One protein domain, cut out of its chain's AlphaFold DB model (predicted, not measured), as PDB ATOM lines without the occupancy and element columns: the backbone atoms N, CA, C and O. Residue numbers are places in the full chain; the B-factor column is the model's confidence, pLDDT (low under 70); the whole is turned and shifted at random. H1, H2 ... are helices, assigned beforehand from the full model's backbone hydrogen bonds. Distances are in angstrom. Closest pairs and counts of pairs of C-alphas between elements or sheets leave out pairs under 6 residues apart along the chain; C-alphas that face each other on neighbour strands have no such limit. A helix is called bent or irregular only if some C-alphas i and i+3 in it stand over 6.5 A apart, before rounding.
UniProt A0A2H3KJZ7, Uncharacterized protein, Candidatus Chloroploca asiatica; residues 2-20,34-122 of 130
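What this domain is: This is residues 2 to 20 and 34 to 122 of the 130 residues of an uncharacterized protein of Candidatus Chloroploca asiatica (UniProt A0A2H3KJZ7). A loose, open arrangement of helices has H1, H5 and the first part of the long H2 gathered toward one end and H4 at the other, with the tiny H3 near the middle between H1 and H4. The rest of H2 sticks out with residues 46 to 55, and residues 86 to 111, with no named element, run back from H4 to H5. The printed part has 108 residues with five named helices, H1 to H5 in chain order, and no named strand; its class is all helix. It is loose, with a radius of gyration of the C-alphas of 16.4 A, and spans 47 by 35 by 22 A.

Where its parts are: H1, residues 2 to 14, begins at C-alpha 2 (256.822, 182.449, 211.445) and is 18.3 A long. H2, residues 34 to 55, measures 31.2 A. H3 is residues 65 to 68, 5.5 A. H4, residues 72 to 85, measures 20.6 A and is irregular, but only just: C-alphas 73 and 76 are 6.8 A apart. H5, residues 112 to 120, measures 12.3 A and ends at C-alpha 120 (266.014, 180.311, 210.155).

How they stand to each other: H1 touches H2 at residues 37 to 44 of H2 alone, closest at the C-alphas of Thr 5 and Val 41, 5.9 A, at a steep tilt of 64 degrees, opposite ways. H5 touches residues 34 to 38 of H2 alone, closest at the C-alphas of Gln 34 and Leu 115, 6.2 A. H3 and H4 only just touch, only at the corner, with 3 pairs of C-alphas within 8 A; the closest are Asp 68 and Ser 74, 6.1 A. H4 is apart from H1 and H2. Every O i to N i+4 pair is within hydrogen-bond range in H1, H2 and H5, and 8 of 10 in H4; H3 is too short for such a pair.

The domain as a whole: The C-alphas of Pro 89 and Glu 114, the two farthest apart, are 47.0 A apart. Residues 21 to 33 are not printed, and C-alphas 20 and 34 are 30.3 A apart across this cut. The link from H4 to H5 is long, 26 residues; residues 97 to 98 in it pair antiparallel with residues 19 to 20. No printed residue is under 70 in pLDDT.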
ATOM      1  N   PHE A   2     256.895 182.814 212.864       91.88
ATOM      2  CA  PHE A   2     256.822 182.449 211.445       91.88
ATOM      3  C   PHE A   2     255.376 182.323 210.925       91.88
ATOM      4  O   PHE A   2     254.968 183.102 210.066       91.88
ATOM      5  N   ASP A   3     254.561 181.450 211.527       89.31
ATOM      6  CA  ASP A   3     253.167 181.232 211.093       89.31
ATOM      7  C   ASP A   3     252.294 182.488 211.204       89.31
ATOM      8  O   ASP A   3     251.478 182.757 210.326       89.31
ATOM      9  N   ARG A   4     252.520 183.312 212.234       89.25
ATOM     10  CA  ARG A   4     251.847 184.609 212.389       89.25
ATOM     11  C   ARG A   4     252.177 185.566 211.247       89.25
ATOM     12  O   ARG A   4     251.297 186.261 210.747       89.25
ATOM     13  N   THR A   5     253.438 185.588 210.818       93.50
ATOM     14  CA  THR A   5     253.888 186.404 209.681       93.50
ATOM     15  C   THR A   5     253.204 185.947 208.395       93.50
ATOM     16  O   THR A   5     252.661 186.773 207.661       93.50
ATOM     17  N   LEU A   6     253.153 184.633 208.156       92.94
ATOM     18  CA  LEU A   6     252.444 184.077 207.004       92.94
ATOM     19  C   LEU A   6     250.947 184.381 207.053       92.94
ATOM     20  O   LEU A   6     250.384 184.771 206.039       92.94
ATOM     21  N   SER A   7     250.315 184.296 208.225       89.81
ATOM     22  CA  SER A   7     248.899 184.640 208.383       89.81
ATOM     23  C   SER A   7     248.591 186.077 207.959       89.81
ATOM     24  O   SER A   7     247.568 186.313 207.314       89.81
ATOM     25  N   VAL A   8     249.460 187.033 208.300       90.81
ATOM     26  CA  VAL A   8     249.310 188.441 207.898       90.81
ATOM     27  C   VAL A   8     249.469 188.597 206.387       90.81
ATOM     28  O   VAL A   8     248.623 189.215 205.744       90.81
ATOM     29  N   LEU A   9     250.527 188.021 205.812       93.25
ATOM     30  CA  LEU A   9     250.849 188.187 204.392       93.25
ATOM     31  C   LEU A   9     249.849 187.488 203.481       93.25
ATOM     32  O   LEU A   9     249.397 188.072 202.503       93.25
ATOM     33  N   VAL A  10     249.449 186.267 203.828       91.25
ATOM     34  CA  VAL A  10     248.425 185.530 203.087       91.25
ATOM     35  C   VAL A  10     247.095 186.275 203.165       91.25
ATOM     36  O   VAL A  10     246.485 186.508 202.126       91.25
ATOM     37  N   GLY A  11     246.668 186.708 204.360       89.62
ATOM     38  CA  GLY A  11     245.426 187.471 204.515       89.62
ATOM     39  C   GLY A  11     245.413 188.762 203.692       89.62
ATOM     40  O   GLY A  11     244.402 189.081 203.061       89.62
ATOM     41  N   ALA A  12     246.548 189.465 203.633       89.75
ATOM     42  CA  ALA A  12     246.712 190.672 202.829       89.75
ATOM     43  C   ALA A  12     246.701 190.376 201.324       89.75
ATOM     44  O   ALA A  12     245.949 191.016 200.586       89.75
ATOM     45  N   ALA A  13     247.471 189.384 200.874       88.75
ATOM     46  CA  ALA A  13     247.586 189.009 199.466       88.75
ATOM     47  C   ALA A  13     246.246 188.563 198.864       88.75
ATOM     48  O   ALA A  13     245.969 188.815 197.692       88.75
ATOM     49  N   THR A  14     245.392 187.923 199.663       86.56
ATOM     50  CA  THR A  14     244.089 187.423 199.208       86.56
ATOM     51  C   THR A  14     242.930 188.349 199.569       86.56
ATOM     52  O   THR A  14     241.793 188.049 199.211       86.56
ATOM     53  N   ASN A  15     243.186 189.422 200.330       87.00
ATOM     54  CA  ASN A  15     242.172 190.243 200.997       87.00
ATOM     55  C   ASN A  15     241.108 189.396 201.729       87.00
ATOM     56  O   ASN A  15     239.909 189.680 201.672       87.00
ATOM     57  N   HIS A  16     241.548 188.316 202.382       85.62
ATOM     58  CA  HIS A  16     240.667 187.329 203.009       85.62
ATOM     59  C   HIS A  16     241.106 187.087 204.447       85.62
ATOM     60  O   HIS A  16     242.142 186.481 204.703       85.62
ATOM     61  N   TRP A  17     240.307 187.593 205.385       85.19
ATOM     62  CA  TRP A  17     240.662 187.654 206.807       85.19
ATOM     63  C   TRP A  17     239.736 186.832 207.702       85.19
ATOM     64  O   TRP A  17     240.087 186.566 208.847       85.19
ATOM     65  N   ILE A  18     238.571 186.418 207.192       84.50
ATOM     66  CA  ILE A  18     237.520 185.726 207.945       84.50
ATOM     67  C   ILE A  18     236.941 184.617 207.065       84.50
ATOM     68  O   ILE A  18     236.513 184.889 205.944       84.50
ATOM     69  N   SER A  19     236.867 183.392 207.585       84.31
ATOM     70  CA  SER A  19     236.173 182.276 206.928       84.31
ATOM     71  C   SER A  19     234.955 181.853 207.745       84.31
ATOM     72  O   SER A  19     235.050 181.662 208.958       84.31
ATOM     73  N   MET A  20     233.814 181.670 207.080       83.62
ATOM     74  CA  MET A  20     232.636 181.040 207.682       83.62
ATOM     75  C   MET A  20     232.729 179.516 207.531       83.62
ATOM     76  O   MET A  20     233.478 179.028 206.683       83.62
ATOM     77  N   GLN A  34     260.654 187.494 199.727       95.06
ATOM     78  CA  GLN A  34     261.497 187.333 200.918       95.06
ATOM     79  C   GLN A  34     261.744 188.674 201.634       95.06
ATOM     80  O   GLN A  34     261.758 188.730 202.862       95.06
ATOM     81  N   THR A  35     261.893 189.772 200.885       95.31
ATOM     82  CA  THR A  35     262.060 191.119 201.455       95.31
ATOM     83  C   THR A  35     260.824 191.546 202.242       95.31
ATOM     84  O   THR A  35     260.947 191.985 203.385       95.31
ATOM     85  N   GLU A  36     259.638 191.390 201.652       95.31
ATOM     86  CA  GLU A  36     258.360 191.705 202.303       95.31
ATOM     87  C   GLU A  36     258.132 190.820 203.533       95.31
ATOM     88  O   GLU A  36     257.738 191.304 204.600       95.31
ATOM     89  N   PHE A  37     258.457 189.533 203.414       96.62
ATOM     90  CA  PHE A  37     258.399 188.585 204.514       96.62
ATOM     91  C   PHE A  37     259.259 189.052 205.691       96.62
ATOM     92  O   PHE A  37     258.744 189.219 206.795       96.62
ATOM     93  N   MET A  38     260.538 189.360 205.463       96.50
ATOM     94  CA  MET A  38     261.447 189.778 206.536       96.50
ATOM     95  C   MET A  38     261.085 191.138 207.146       96.50
ATOM     96  O   MET A  38     261.220 191.321 208.359       96.50
ATOM     97  N   GLN A  39     260.578 192.080 206.346       95.88
ATOM     98  CA  GLN A  39     260.029 193.339 206.866       95.88
ATOM     99  C   GLN A  39     258.824 193.084 207.779       95.88
ATOM    100  O   GLN A  39     258.704 193.703 208.839       95.88
ATOM    101  N   THR A  40     257.968 192.135 207.405       95.88
ATOM    102  CA  THR A  40     256.791 191.762 208.194       95.88
ATOM    103  C   THR A  40     257.181 191.018 209.469       95.88
ATOM    104  O   THR A  40     256.618 191.317 210.519       95.88
ATOM    105  N   VAL A  41     258.188 190.138 209.435       95.69
ATOM    106  CA  VAL A  41     258.757 189.517 210.649       95.69
ATOM    107  C   VAL A  41     259.214 190.595 211.632       95.69
ATOM    108  O   VAL A  41     258.815 190.578 212.799       95.69
ATOM    109  N   ALA A  42     260.000 191.569 211.160       94.81
ATOM    110  CA  ALA A  42     260.493 192.658 211.998       94.81
ATOM    111  C   ALA A  42     259.348 193.498 212.585       94.81
ATOM    112  O   ALA A  42     259.375 193.849 213.768       94.81
ATOM    113  N   PHE A  43     258.319 193.779 211.781       94.38
ATOM    114  CA  PHE A  43     257.119 194.476 212.234       94.38
ATOM    115  C   PHE A  43     256.364 193.684 213.311       94.38
ATOM    116  O   PHE A  43     256.076 194.233 214.375       94.38
ATOM    117  N   VAL A  44     256.079 192.399 213.073       92.00
ATOM    118  CA  VAL A  44     255.365 191.521 214.016       92.00
ATOM    119  C   VAL A  44     256.133 191.414 215.334       92.00
ATOM    120  O   VAL A  44     255.534 191.566 216.400       92.00
ATOM    121  N   HIS A  45     257.453 191.231 215.276       92.81
ATOM    122  CA  HIS A  45     258.304 191.202 216.462       92.81
ATOM    123  C   HIS A  45     258.260 192.531 217.232       92.81
ATOM    124  O   HIS A  45     258.042 192.538 218.445       92.81
ATOM    125  N   ALA A  46     258.397 193.669 216.545       92.50
ATOM    126  CA  ALA A  46     258.328 194.982 217.184       92.50
ATOM    127  C   ALA A  46     256.963 195.234 217.853       92.50
ATOM    128  O   ALA A  46     256.917 195.781 218.959       92.50
ATOM    129  N   GLN A  47     255.859 194.807 217.227       91.94
ATOM    130  CA  GLN A  47     254.527 194.874 217.837       91.94
ATOM    131  C   GLN A  47     254.426 193.979 219.073       91.94
ATOM    132  O   GLN A  47     253.929 194.437 220.100       91.94
ATOM    133  N   GLN A  48     254.936 192.745 219.018       89.94
ATOM    134  CA  GLN A  48     254.935 191.834 220.164       89.94
ATOM    135  C   GLN A  48     255.706 192.425 221.353       89.94
ATOM    136  O   GLN A  48     255.158 192.503 222.451       89.94
ATOM    137  N   VAL A  49     256.927 192.920 221.127       91.69
ATOM    138  CA  VAL A  49     257.749 193.565 222.167       91.69
ATOM    139  C   VAL A  49     257.040 194.786 222.754       91.69
ATOM    140  O   VAL A  49     256.993 194.961 223.973       91.69
ATOM    141  N   ARG A  50     256.451 195.628 221.899       93.25
ATOM    142  CA  ARG A  50     255.720 196.822 222.336       93.25
ATOM    143  C   ARG A  50     254.488 196.460 223.167       93.25
ATOM    144  O   ARG A  50     254.288 197.054 224.223       93.25
ATOM    145  N   CYS A  51     253.674 195.511 222.714       90.94
ATOM    146  CA  CYS A  51     252.492 195.061 223.447       90.94
ATOM    147  C   CYS A  51     252.878 194.432 224.789       90.94
ATOM    148  O   CYS A  51     252.290 194.793 225.802       90.94
ATOM    149  N   ALA A  52     253.914 193.587 224.828       90.00
ATOM    150  CA  ALA A  52     254.418 193.008 226.073       90.00
ATOM    151  C   ALA A  52     254.893 194.087 227.062       90.00
ATOM    152  O   ALA A  52     254.626 194.005 228.258       90.00
ATOM    153  N   ALA A  53     255.550 195.143 226.571       92.69
ATOM    154  CA  ALA A  53     255.948 196.268 227.411       92.69
ATOM    155  C   ALA A  53     254.741 197.035 227.980       92.69
ATOM    156  O   ALA A  53     254.752 197.370 229.162       92.69
ATOM    157  N   LEU A  54     253.708 197.283 227.166       93.06
ATOM    158  CA  LEU A  54     252.484 197.980 227.585       93.06
ATOM    159  C   LEU A  54     251.634 197.157 228.561       93.06
ATOM    160  O   LEU A  54     251.018 197.716 229.465       93.06
ATOM    161  N   MET A  55     251.607 195.838 228.386       91.75
ATOM    162  CA  MET A  55     250.792 194.923 229.188       91.75
ATOM    163  C   MET A  55     251.515 194.400 230.433       91.75
ATOM    164  O   MET A  55     250.919 193.650 231.198       91.75
ATOM    165  N   ARG A  56     252.772 194.797 230.672       91.69
ATOM    166  CA  ARG A  56     253.626 194.257 231.746       91.69
ATOM    167  C   ARG A  56     252.984 194.294 233.134       91.69
ATOM    168  O   ARG A  56     253.167 193.364 233.908       91.69
ATOM    169  N   GLU A  57     252.274 195.371 233.448       93.75
ATOM    170  CA  GLU A  57     251.651 195.592 234.764       93.75
ATOM    171  C   GLU A  57     250.142 195.314 234.762       93.75
ATOM    172  O   GLU A  57     249.478 195.452 235.786       93.75
ATOM    173  N   THR A  58     249.595 194.909 233.617       92.69
ATOM    174  CA  THR A  58     248.171 194.634 233.451       92.69
ATOM    175  C   THR A  58     247.979 193.132 233.372       92.69
ATOM    176  O   THR A  58     248.528 192.496 232.477       92.69
ATOM    177  N   SER A  59     247.170 192.551 234.257       93.12
ATOM    178  CA  SER A  59     246.784 191.143 234.132       93.12
ATOM    179  C   SER A  59     246.158 190.894 232.761       93.12
ATOM    180  O   SER A  59     245.202 191.566 232.374       93.12
ATOM    181  N   HIS A  60     246.694 189.928 232.025       92.69
ATOM    182  CA  HIS A  60     246.195 189.547 230.712       92.69
ATOM    183  C   HIS A  60     246.285 188.038 230.528       92.69
ATOM    184  O   HIS A  60     247.160 187.379 231.087       92.69
ATOM    185  N   LEU A  61     245.360 187.506 229.735       93.19
ATOM    186  CA  LEU A  61     245.370 186.115 229.319       93.19
ATOM    187  C   LEU A  61     246.083 186.009 227.973       93.19
ATOM    188  O   LEU A  61     245.708 186.682 227.012       93.19
ATOM    189  N   GLU A  62     247.096 185.153 227.903       90.06
ATOM    190  CA  GLU A  62     247.752 184.829 226.642       90.06
ATOM    191  C   GLU A  62     246.881 183.881 225.809       90.06
ATOM    192  O   GLU A  62     246.439 182.828 226.285       90.06
ATOM    193  N   ILE A  63     246.642 184.285 224.559       90.12
ATOM    194  CA  ILE A  63     245.919 183.523 223.541       90.12
ATOM    195  C   ILE A  63     246.740 183.570 222.249       90.12
ATOM    196  O   ILE A  63     247.072 184.647 221.738       90.12
ATOM    197  N   VAL A  64     247.046 182.401 221.704       85.75
ATOM    198  CA  VAL A  64     247.780 182.203 220.457       85.75
ATOM    199  C   VAL A  64     246.799 181.735 219.389       85.75
ATOM    200  O   VAL A  64     246.400 180.578 219.358       85.75
ATOM    201  N   TYR A  65     246.418 182.641 218.487       83.44
ATOM    202  CA  TYR A  65     245.456 182.384 217.405       83.44
ATOM    203  C   TYR A  65     245.732 181.079 216.640       83.44
ATOM    204  O   TYR A  65     244.818 180.298 216.382       83.44
ATOM    205  N   GLU A  66     246.995 180.839 216.288       80.94
ATOM    206  CA  GLU A  66     247.429 179.721 215.451       80.94
ATOM    207  C   GLU A  66     247.328 178.348 216.138       80.94
ATOM    208  O   GLU A  66     247.262 177.321 215.449       80.94
ATOM    209  N   ASP A  67     247.304 178.329 217.472       82.75
ATOM    210  CA  ASP A  67     247.240 177.119 218.295       82.75
ATOM    211  C   ASP A  67     245.855 176.964 218.934       82.75
ATOM    212  O   ASP A  67     245.194 175.944 218.736       82.75
ATOM    213  N   ASP A  68     245.372 177.998 219.626       86.19
ATOM    214  CA  ASP A  68     244.128 177.961 220.400       86.19
ATOM    215  C   ASP A  68     242.869 177.861 219.519       86.19
ATOM    216  O   ASP A  68     241.850 177.334 219.972       86.19
ATOM    217  N   LEU A  69     242.912 178.323 218.259       84.94
ATOM    218  CA  LEU A  69     241.762 178.277 217.336       84.94
ATOM    219  C   LEU A  69     241.883 177.234 216.220       84.94
ATOM    220  O   LEU A  69     240.982 177.146 215.378       84.94
ATOM    221  N   ARG A  70     242.956 176.435 216.209       80.69
ATOM    222  CA  ARG A  70     243.257 175.483 215.126       80.69
ATOM    223  C   ARG A  70     242.172 174.426 214.928       80.69
ATOM    224  O   ARG A  70     241.896 174.026 213.797       80.69
ATOM    225  N   GLN A  71     241.589 173.946 216.021       82.31
ATOM    226  CA  GLN A  71     240.624 172.850 216.033       82.31
ATOM    227  C   GLN A  71     239.359 173.295 216.759       82.31
ATOM    228  O   GLN A  71     239.431 173.956 217.786       82.31
ATOM    229  N   SER A  72     238.185 172.934 216.249       82.62
ATOM    230  CA  SER A  72     236.908 173.249 216.916       82.62
ATOM    231  C   SER A  72     236.838 172.708 218.345       82.62
ATOM    232  O   SER A  72     236.202 173.288 219.219       82.62
ATOM    233  N   GLU A  73     237.536 171.607 218.591       85.19
ATOM    234  CA  GLU A  73     237.647 170.914 219.862       85.19
ATOM    235  C   GLU A  73     238.393 171.747 220.917       85.19
ATOM    236  O   GLU A  73     238.147 171.568 222.110       85.19
ATOM    237  N   SER A  74     239.262 172.684 220.510       87.19
ATOM    238  CA  SER A  74     239.970 173.582 221.434       87.19
ATOM    239  C   SER A  74     239.156 174.818 221.824       87.19
ATOM    240  O   SER A  74     239.531 175.525 222.761       87.19
ATOM    241  N   TRP A  75     238.016 175.074 221.173       90.62
ATOM    242  CA  TRP A  75     237.255 176.310 221.368       90.62
ATOM    243  C   TRP A  75     236.552 176.386 222.721       90.62
ATOM    244  O   TRP A  75     236.596 177.432 223.364       90.62
ATOM    245  N   GLN A  76     235.920 175.297 223.173       94.06
ATOM    246  CA  GLN A  76     235.272 175.282 224.488       94.06
ATOM    247  C   GLN A  76     236.301 175.438 225.622       94.06
ATOM    248  O   GLN A  76     236.128 176.350 226.427       94.06
ATOM    249  N   PRO A  77     237.418 174.677 225.649       93.25
ATOM    250  CA  PRO A  77     238.487 174.912 226.619       93.25
ATOM    251  C   PRO A  77     239.036 176.347 226.614       93.25
ATOM    252  O   PRO A  77     239.319 176.903 227.678       93.25
ATOM    253  N   LEU A  78     239.189 176.966 225.437       94.12
ATOM    254  CA  LEU A  78     239.619 178.361 225.328       94.12
ATOM    255  C   LEU A  78     238.587 179.322 225.933       94.12
ATOM    256  O   LEU A  78     238.956 180.204 226.707       94.12
ATOM    257  N   LEU A  79     237.303 179.152 225.604       95.38
ATOM    258  CA  LEU A  79     236.241 180.001 226.138       95.38
ATOM    259  C   LEU A  79     236.113 179.848 227.656       95.38
ATOM    260  O   LEU A  79     235.969 180.853 228.344       95.38
ATOM    261  N   ASP A  80     236.250 178.635 228.186       95.62
ATOM    262  CA  ASP A  80     236.236 178.388 229.629       95.62
ATOM    263  C   ASP A  80     237.388 179.122 230.334       95.62
ATOM    264  O   ASP A  80     237.174 179.761 231.366       95.62
ATOM    265  N   ARG A  81     238.598 179.110 229.748       96.19
ATOM    266  CA  ARG A  81     239.750 179.891 230.243       96.19
ATOM    267  C   ARG A  81     239.467 181.394 230.230       96.19
ATOM    268  O   ARG A  81     239.803 182.076 231.196       96.19
ATOM    269  N   ILE A  82     238.848 181.907 229.164       96.25
ATOM    270  CA  ILE A  82     238.472 183.325 229.045       96.25
ATOM    271  C   ILE A  82     237.415 183.691 230.095       96.25
ATOM    272  O   ILE A  82     237.586 184.681 230.803       96.25
ATOM    273  N   CYS A  83     236.353 182.893 230.231       97.44
ATOM    274  CA  CYS A  83     235.298 183.105 231.223       97.44
ATOM    275  C   CYS A  83     235.863 183.108 232.647       97.44
ATOM    276  O   CYS A  83     235.547 184.007 233.424       97.44
ATOM    277  N   ALA A  84     236.741 182.152 232.965       97.19
ATOM    278  CA  ALA A  84     237.410 182.080 234.259       97.19
ATOM    279  C   ALA A  84     238.304 183.302 234.517       97.19
ATOM    280  O   ALA A  84     238.249 183.873 235.602       97.19
ATOM    281  N   PHE A  85     239.090 183.731 233.524       97.44
ATOM    282  CA  PHE A  85     239.950 184.912 233.639       97.44
ATOM    283  C   PHE A  85     239.154 186.211 233.839       97.44
ATOM    284  O   PHE A  85     239.590 187.093 234.572       97.44
ATOM    285  N   LEU A  86     237.989 186.329 233.196       96.38
ATOM    286  CA  LEU A  86     237.095 187.485 233.314       96.38
ATOM    287  C   LEU A  86     236.127 187.399 234.507       96.38
ATOM    288  O   LEU A  86     235.326 188.313 234.688       96.38
ATOM    289  N   GLU A  87     236.172 186.316 235.287       97.12
ATOM    290  CA  GLU A  87     235.271 186.049 236.419       97.12
ATOM    291  C   GLU A  87     233.775 186.072 236.045       97.12
ATOM    292  O   GLU A  87     232.912 186.469 236.831       97.12
ATOM    293  N   ILE A  88     233.448 185.619 234.833       97.38
ATOM    294  CA  ILE A  88     232.069 185.522 234.340       97.38
ATOM    295  C   ILE A  88     231.599 184.063 234.276       97.38
ATOM    296  O   ILE A  88     232.420 183.146 234.191       97.38
ATOM    297  N   PRO A  89     230.275 183.813 234.282       97.31
ATOM    298  CA  PRO A  89     229.749 182.466 234.108       97.31
ATOM    299  C   PRO A  89     230.247 181.806 232.807       97.31
ATOM    300  O   PRO A  89     230.352 182.491 231.782       97.31
ATOM    301  N   PRO A  90     230.514 180.486 232.818       95.06
ATOM    302  CA  PRO A  90     230.832 179.737 231.609       95.06
ATOM    303  C   PRO A  90     229.732 179.873 230.557       95.06
ATOM    304  O   PRO A  90     228.544 179.957 230.877       95.06
ATOM    305  N   SER A  91     230.139 179.858 229.294       94.62
ATOM    306  CA  SER A  91     229.242 179.937 228.146       94.62
ATOM    307  C   SER A  91     229.616 178.878 227.114       94.62
ATOM    308  O   SER A  91     230.711 178.318 227.151       94.62
ATOM    309  N   LEU A  92     228.699 178.588 226.195       94.50
ATOM    310  CA  LEU A  92     228.928 177.614 225.135       94.50
ATOM    311  C   LEU A  92     229.689 178.261 223.972       94.50
ATOM    312  O   LEU A  92     229.254 179.274 223.419       94.50
ATOM    313  N   ALA A  93     230.795 177.643 223.566       91.38
ATOM    314  CA  ALA A  93     231.584 178.077 222.424       91.38
ATOM    315  C   ALA A  93     230.879 177.688 221.118       91.38
ATOM    316  O   ALA A  93     231.063 176.595 220.585       91.38
ATOM    317  N   VAL A  94     230.064 178.602 220.594       86.88
ATOM    318  CA  VAL A  94     229.426 178.471 219.280       86.88
ATOM    319  C   VAL A  94     229.840 179.651 218.419       86.88
ATOM    320  O   VAL A  94     229.586 180.803 218.764       86.88
ATOM    321  N   SER A  95     230.466 179.365 217.282       85.38
ATOM    322  CA  SER A  95     230.853 180.381 216.311       85.38
ATOM    323  C   SER A  95     230.655 179.846 214.895       85.38
ATOM    324  O   SER A  95     231.127 178.749 214.598       85.38
ATOM    325  N   PRO A  96     229.997 180.606 214.001       83.31
ATOM    326  CA  PRO A  96     229.967 180.281 212.579       83.31
ATOM    327  C   PRO A  96     231.276 180.671 211.866       83.31
ATOM    328  O   PRO A  96     231.457 180.345 210.694       83.31
ATOM    329  N   VAL A  97     232.169 181.392 212.555       84.06
ATOM    330  CA  VAL A  97     233.474 181.849 212.066       84.06
ATOM    331  C   VAL A  97     234.552 180.857 212.480       84.06
ATOM    332  O   VAL A  97     234.618 180.468 213.647       84.06
ATOM    333  N   HIS A  98     235.429 180.507 211.545       79.94
ATOM    334  CA  HIS A  98     236.574 179.632 211.766       79.94
ATOM    335  C   HIS A  98     237.886 180.304 211.374       79.94
ATOM    336  O   HIS A  98     237.903 181.339 210.704       79.94
ATOM    337  N   GLN A  99     238.997 179.662 211.751       81.44
ATOM    338  CA  GLN A  99     240.317 180.032 211.264       81.44
ATOM    339  C   GLN A  99     240.320 180.116 209.734       81.44
ATOM    340  O   GLN A  99     239.841 179.212 209.040       81.44
ATOM    341  N   THR A 100     240.857 181.223 209.230       82.75
ATOM    342  CA  THR A 100     240.744 181.618 207.826       82.75
ATOM    343  C   THR A 100     241.420 180.616 206.894       82.75
ATOM    344  O   THR A 100     240.838 180.223 205.881       82.75
ATOM    345  N   TRP A 101     242.595 180.129 207.298       81.75
ATOM    346  CA  TRP A 101     243.414 179.163 206.566       81.75
ATOM    347  C   TRP A 101     243.586 177.889 207.396       81.75
ATOM    348  O   TRP A 101     244.391 177.851 208.319       81.75
ATOM    349  N   ARG A 102     242.815 176.841 207.082       78.00
ATOM    350  CA  ARG A 102     242.913 175.538 207.775       78.00
ATOM    351  C   ARG A 102     243.990 174.618 207.204       78.00
ATOM    352  O   ARG A 102     244.429 173.686 207.871       78.00
ATOM    353  N   ARG A 103     244.379 174.835 205.945       82.00
ATOM    354  CA  ARG A 103     245.454 174.073 205.307       82.00
ATOM    355  C   ARG A 103     246.806 174.619 205.780       82.00
ATOM    356  O   ARG A 103     246.922 175.830 205.959       82.00
ATOM    357  N   PRO A 104     247.832 173.773 205.947       87.50
ATOM    358  CA  PRO A 104     249.191 174.234 206.200       87.50
ATOM    359  C   PRO A 104     249.683 175.186 205.100       87.50
ATOM    360  O   PRO A 104     249.564 174.865 203.917       87.50
ATOM    361  N   TYR A 105     250.305 176.310 205.473       90.81
ATOM    362  CA  TYR A 105     250.815 177.306 204.514       90.81
ATOM    363  C   TYR A 105     251.769 176.715 203.468       90.81
ATOM    364  O   TYR A 105     251.729 177.113 202.307       90.81
ATOM    365  N   ARG A 106     252.560 175.698 203.837       92.19
ATOM    366  CA  ARG A 106     253.448 174.959 202.918       92.19
ATOM    367  C   ARG A 106     252.752 174.354 201.697       92.19
ATOM    368  O   ARG A 106     253.425 173.974 200.750       92.19
ATOM    369  N   GLU A 107     251.431 174.188 201.739       91.06
ATOM    370  CA  GLU A 107     250.669 173.602 200.635       91.06
ATOM    371  C   GLU A 107     250.246 174.618 199.571       91.06
ATOM    372  O   GLU A 107     249.796 174.206 198.503       91.06
ATOM    373  N   PHE A 108     250.326 175.919 199.857       90.25
ATOM    374  CA  PHE A 108     249.832 176.963 198.950       90.25
ATOM    375  C   PHE A 108     250.687 178.234 198.914       90.25
ATOM    376  O   PHE A 108     250.417 179.115 198.104       90.25
ATOM    377  N   VAL A 109     251.725 178.342 199.743       93.88
ATOM    378  CA  VAL A 109     252.791 179.334 199.575       93.88
ATOM    379  C   VAL A 109     253.878 178.701 198.709       93.88
ATOM    380  O   VAL A 109     254.538 177.756 199.144       93.88
ATOM    381  N   SER A 110     254.043 179.180 197.473       94.50
ATOM    382  CA  SER A 110     254.888 178.530 196.455       94.50
ATOM    383  C   SER A 110     256.356 178.461 196.857       94.50
ATOM    384  O   SER A 110     257.014 177.452 196.613       94.50
ATOM    385  N   ASN A 111     256.851 179.500 197.520       95.69
ATOM    386  CA  ASN A 111     258.234 179.617 197.961       95.69
ATOM    387  C   ASN A 111     258.405 179.383 199.475       95.69
ATOM    388  O   ASN A 111     259.354 179.869 200.086       95.69
ATOM    389  N   TYR A 112     257.509 178.606 200.100       95.81
ATOM    390  CA  TYR A 112     257.511 178.358 201.549       95.81
ATOM    391  C   TYR A 112     258.877 177.915 202.095       95.81
ATOM    392  O   TYR A 112     259.299 178.385 203.149       95.81
ATOM    393  N   ALA A 113     259.575 177.020 201.388       95.75
ATOM    394  CA  ALA A 113     260.877 176.511 201.820       95.75
ATOM    395  C   ALA A 113     261.946 177.617 201.892       95.75
ATOM    396  O   ALA A 113     262.706 177.662 202.856       95.75
ATOM    397  N   GLU A 114     261.951 178.539 200.928       95.88
ATOM    398  CA  GLU A 114     262.872 179.683 200.895       95.88
ATOM    399  C   GLU A 114     262.596 180.645 202.056       95.88
ATOM    400  O   GLU A 114     263.519 181.149 202.691       95.88
ATOM    401  N   LEU A 115     261.318 180.861 202.387       96.38
ATOM    402  CA  LEU A 115     260.929 181.697 203.525       96.38
ATOM    403  C   LEU A 115     261.339 181.070 204.860       96.38
ATOM    404  O   LEU A 115     261.787 181.783 205.758       96.38
ATOM    405  N   VAL A 116     261.198 179.746 204.997       96.31
ATOM    406  CA  VAL A 116     261.673 179.012 206.179       96.31
ATOM    407  C   VAL A 116     263.178 179.186 206.331       96.31
ATOM    408  O   VAL A 116     263.630 179.537 207.418       96.31
ATOM    409  N   GLU A 117     263.945 178.991 205.259       95.38
ATOM    410  CA  GLU A 117     265.399 179.161 205.281       95.38
ATOM    411  C   GLU A 117     265.790 180.599 205.653       95.38
ATOM    412  O   GLU A 117     266.584 180.811 206.572       95.38
ATOM    413  N   ALA A 118     265.166 181.592 205.016       94.25
ATOM    414  CA  ALA A 118     265.383 183.004 205.314       94.25
ATOM    415  C   ALA A 118     265.091 183.345 206.783       94.25
ATOM    416  O   ALA A 118     265.851 184.076 207.421       94.25
ATOM    417  N   PHE A 119     263.998 182.804 207.330       94.75
ATOM    418  CA  PHE A 119     263.643 182.993 208.731       94.75
ATOM    419  C   PHE A 119     264.660 182.327 209.657       94.75
ATOM    420  O   PHE A 119     265.112 182.962 210.606       94.75
ATOM    421  N   GLN A 120     265.056 181.087 209.361       93.81
ATOM    422  CA  GLN A 120     266.014 180.311 210.155       93.81
ATOM    423  C   GLN A 120     267.415 180.936 210.189       93.81
ATOM    424  O   GLN A 120     268.120 180.813 211.186       93.81
ATOM    425  N   GLN A 121     267.813 181.630 209.124       92.56
ATOM    426  CA  GLN A 121     269.077 182.370 209.051       92.56
ATOM    427  C   GLN A 121     269.003 183.756 209.714       92.56
ATOM    428  O   GLN A 121     270.011 184.457 209.816       92.56
ATOM    429  N   SER A 122     267.814 184.182 210.149       90.94
ATOM    430  CA  SER A 122     267.610 185.484 210.773       90.94
ATOM    431  C   SER A 122     267.846 185.450 212.285       90.94
ATOM    432  O   SER A 122     267.716 184.425 212.948       90.94
TER     433      SER A 122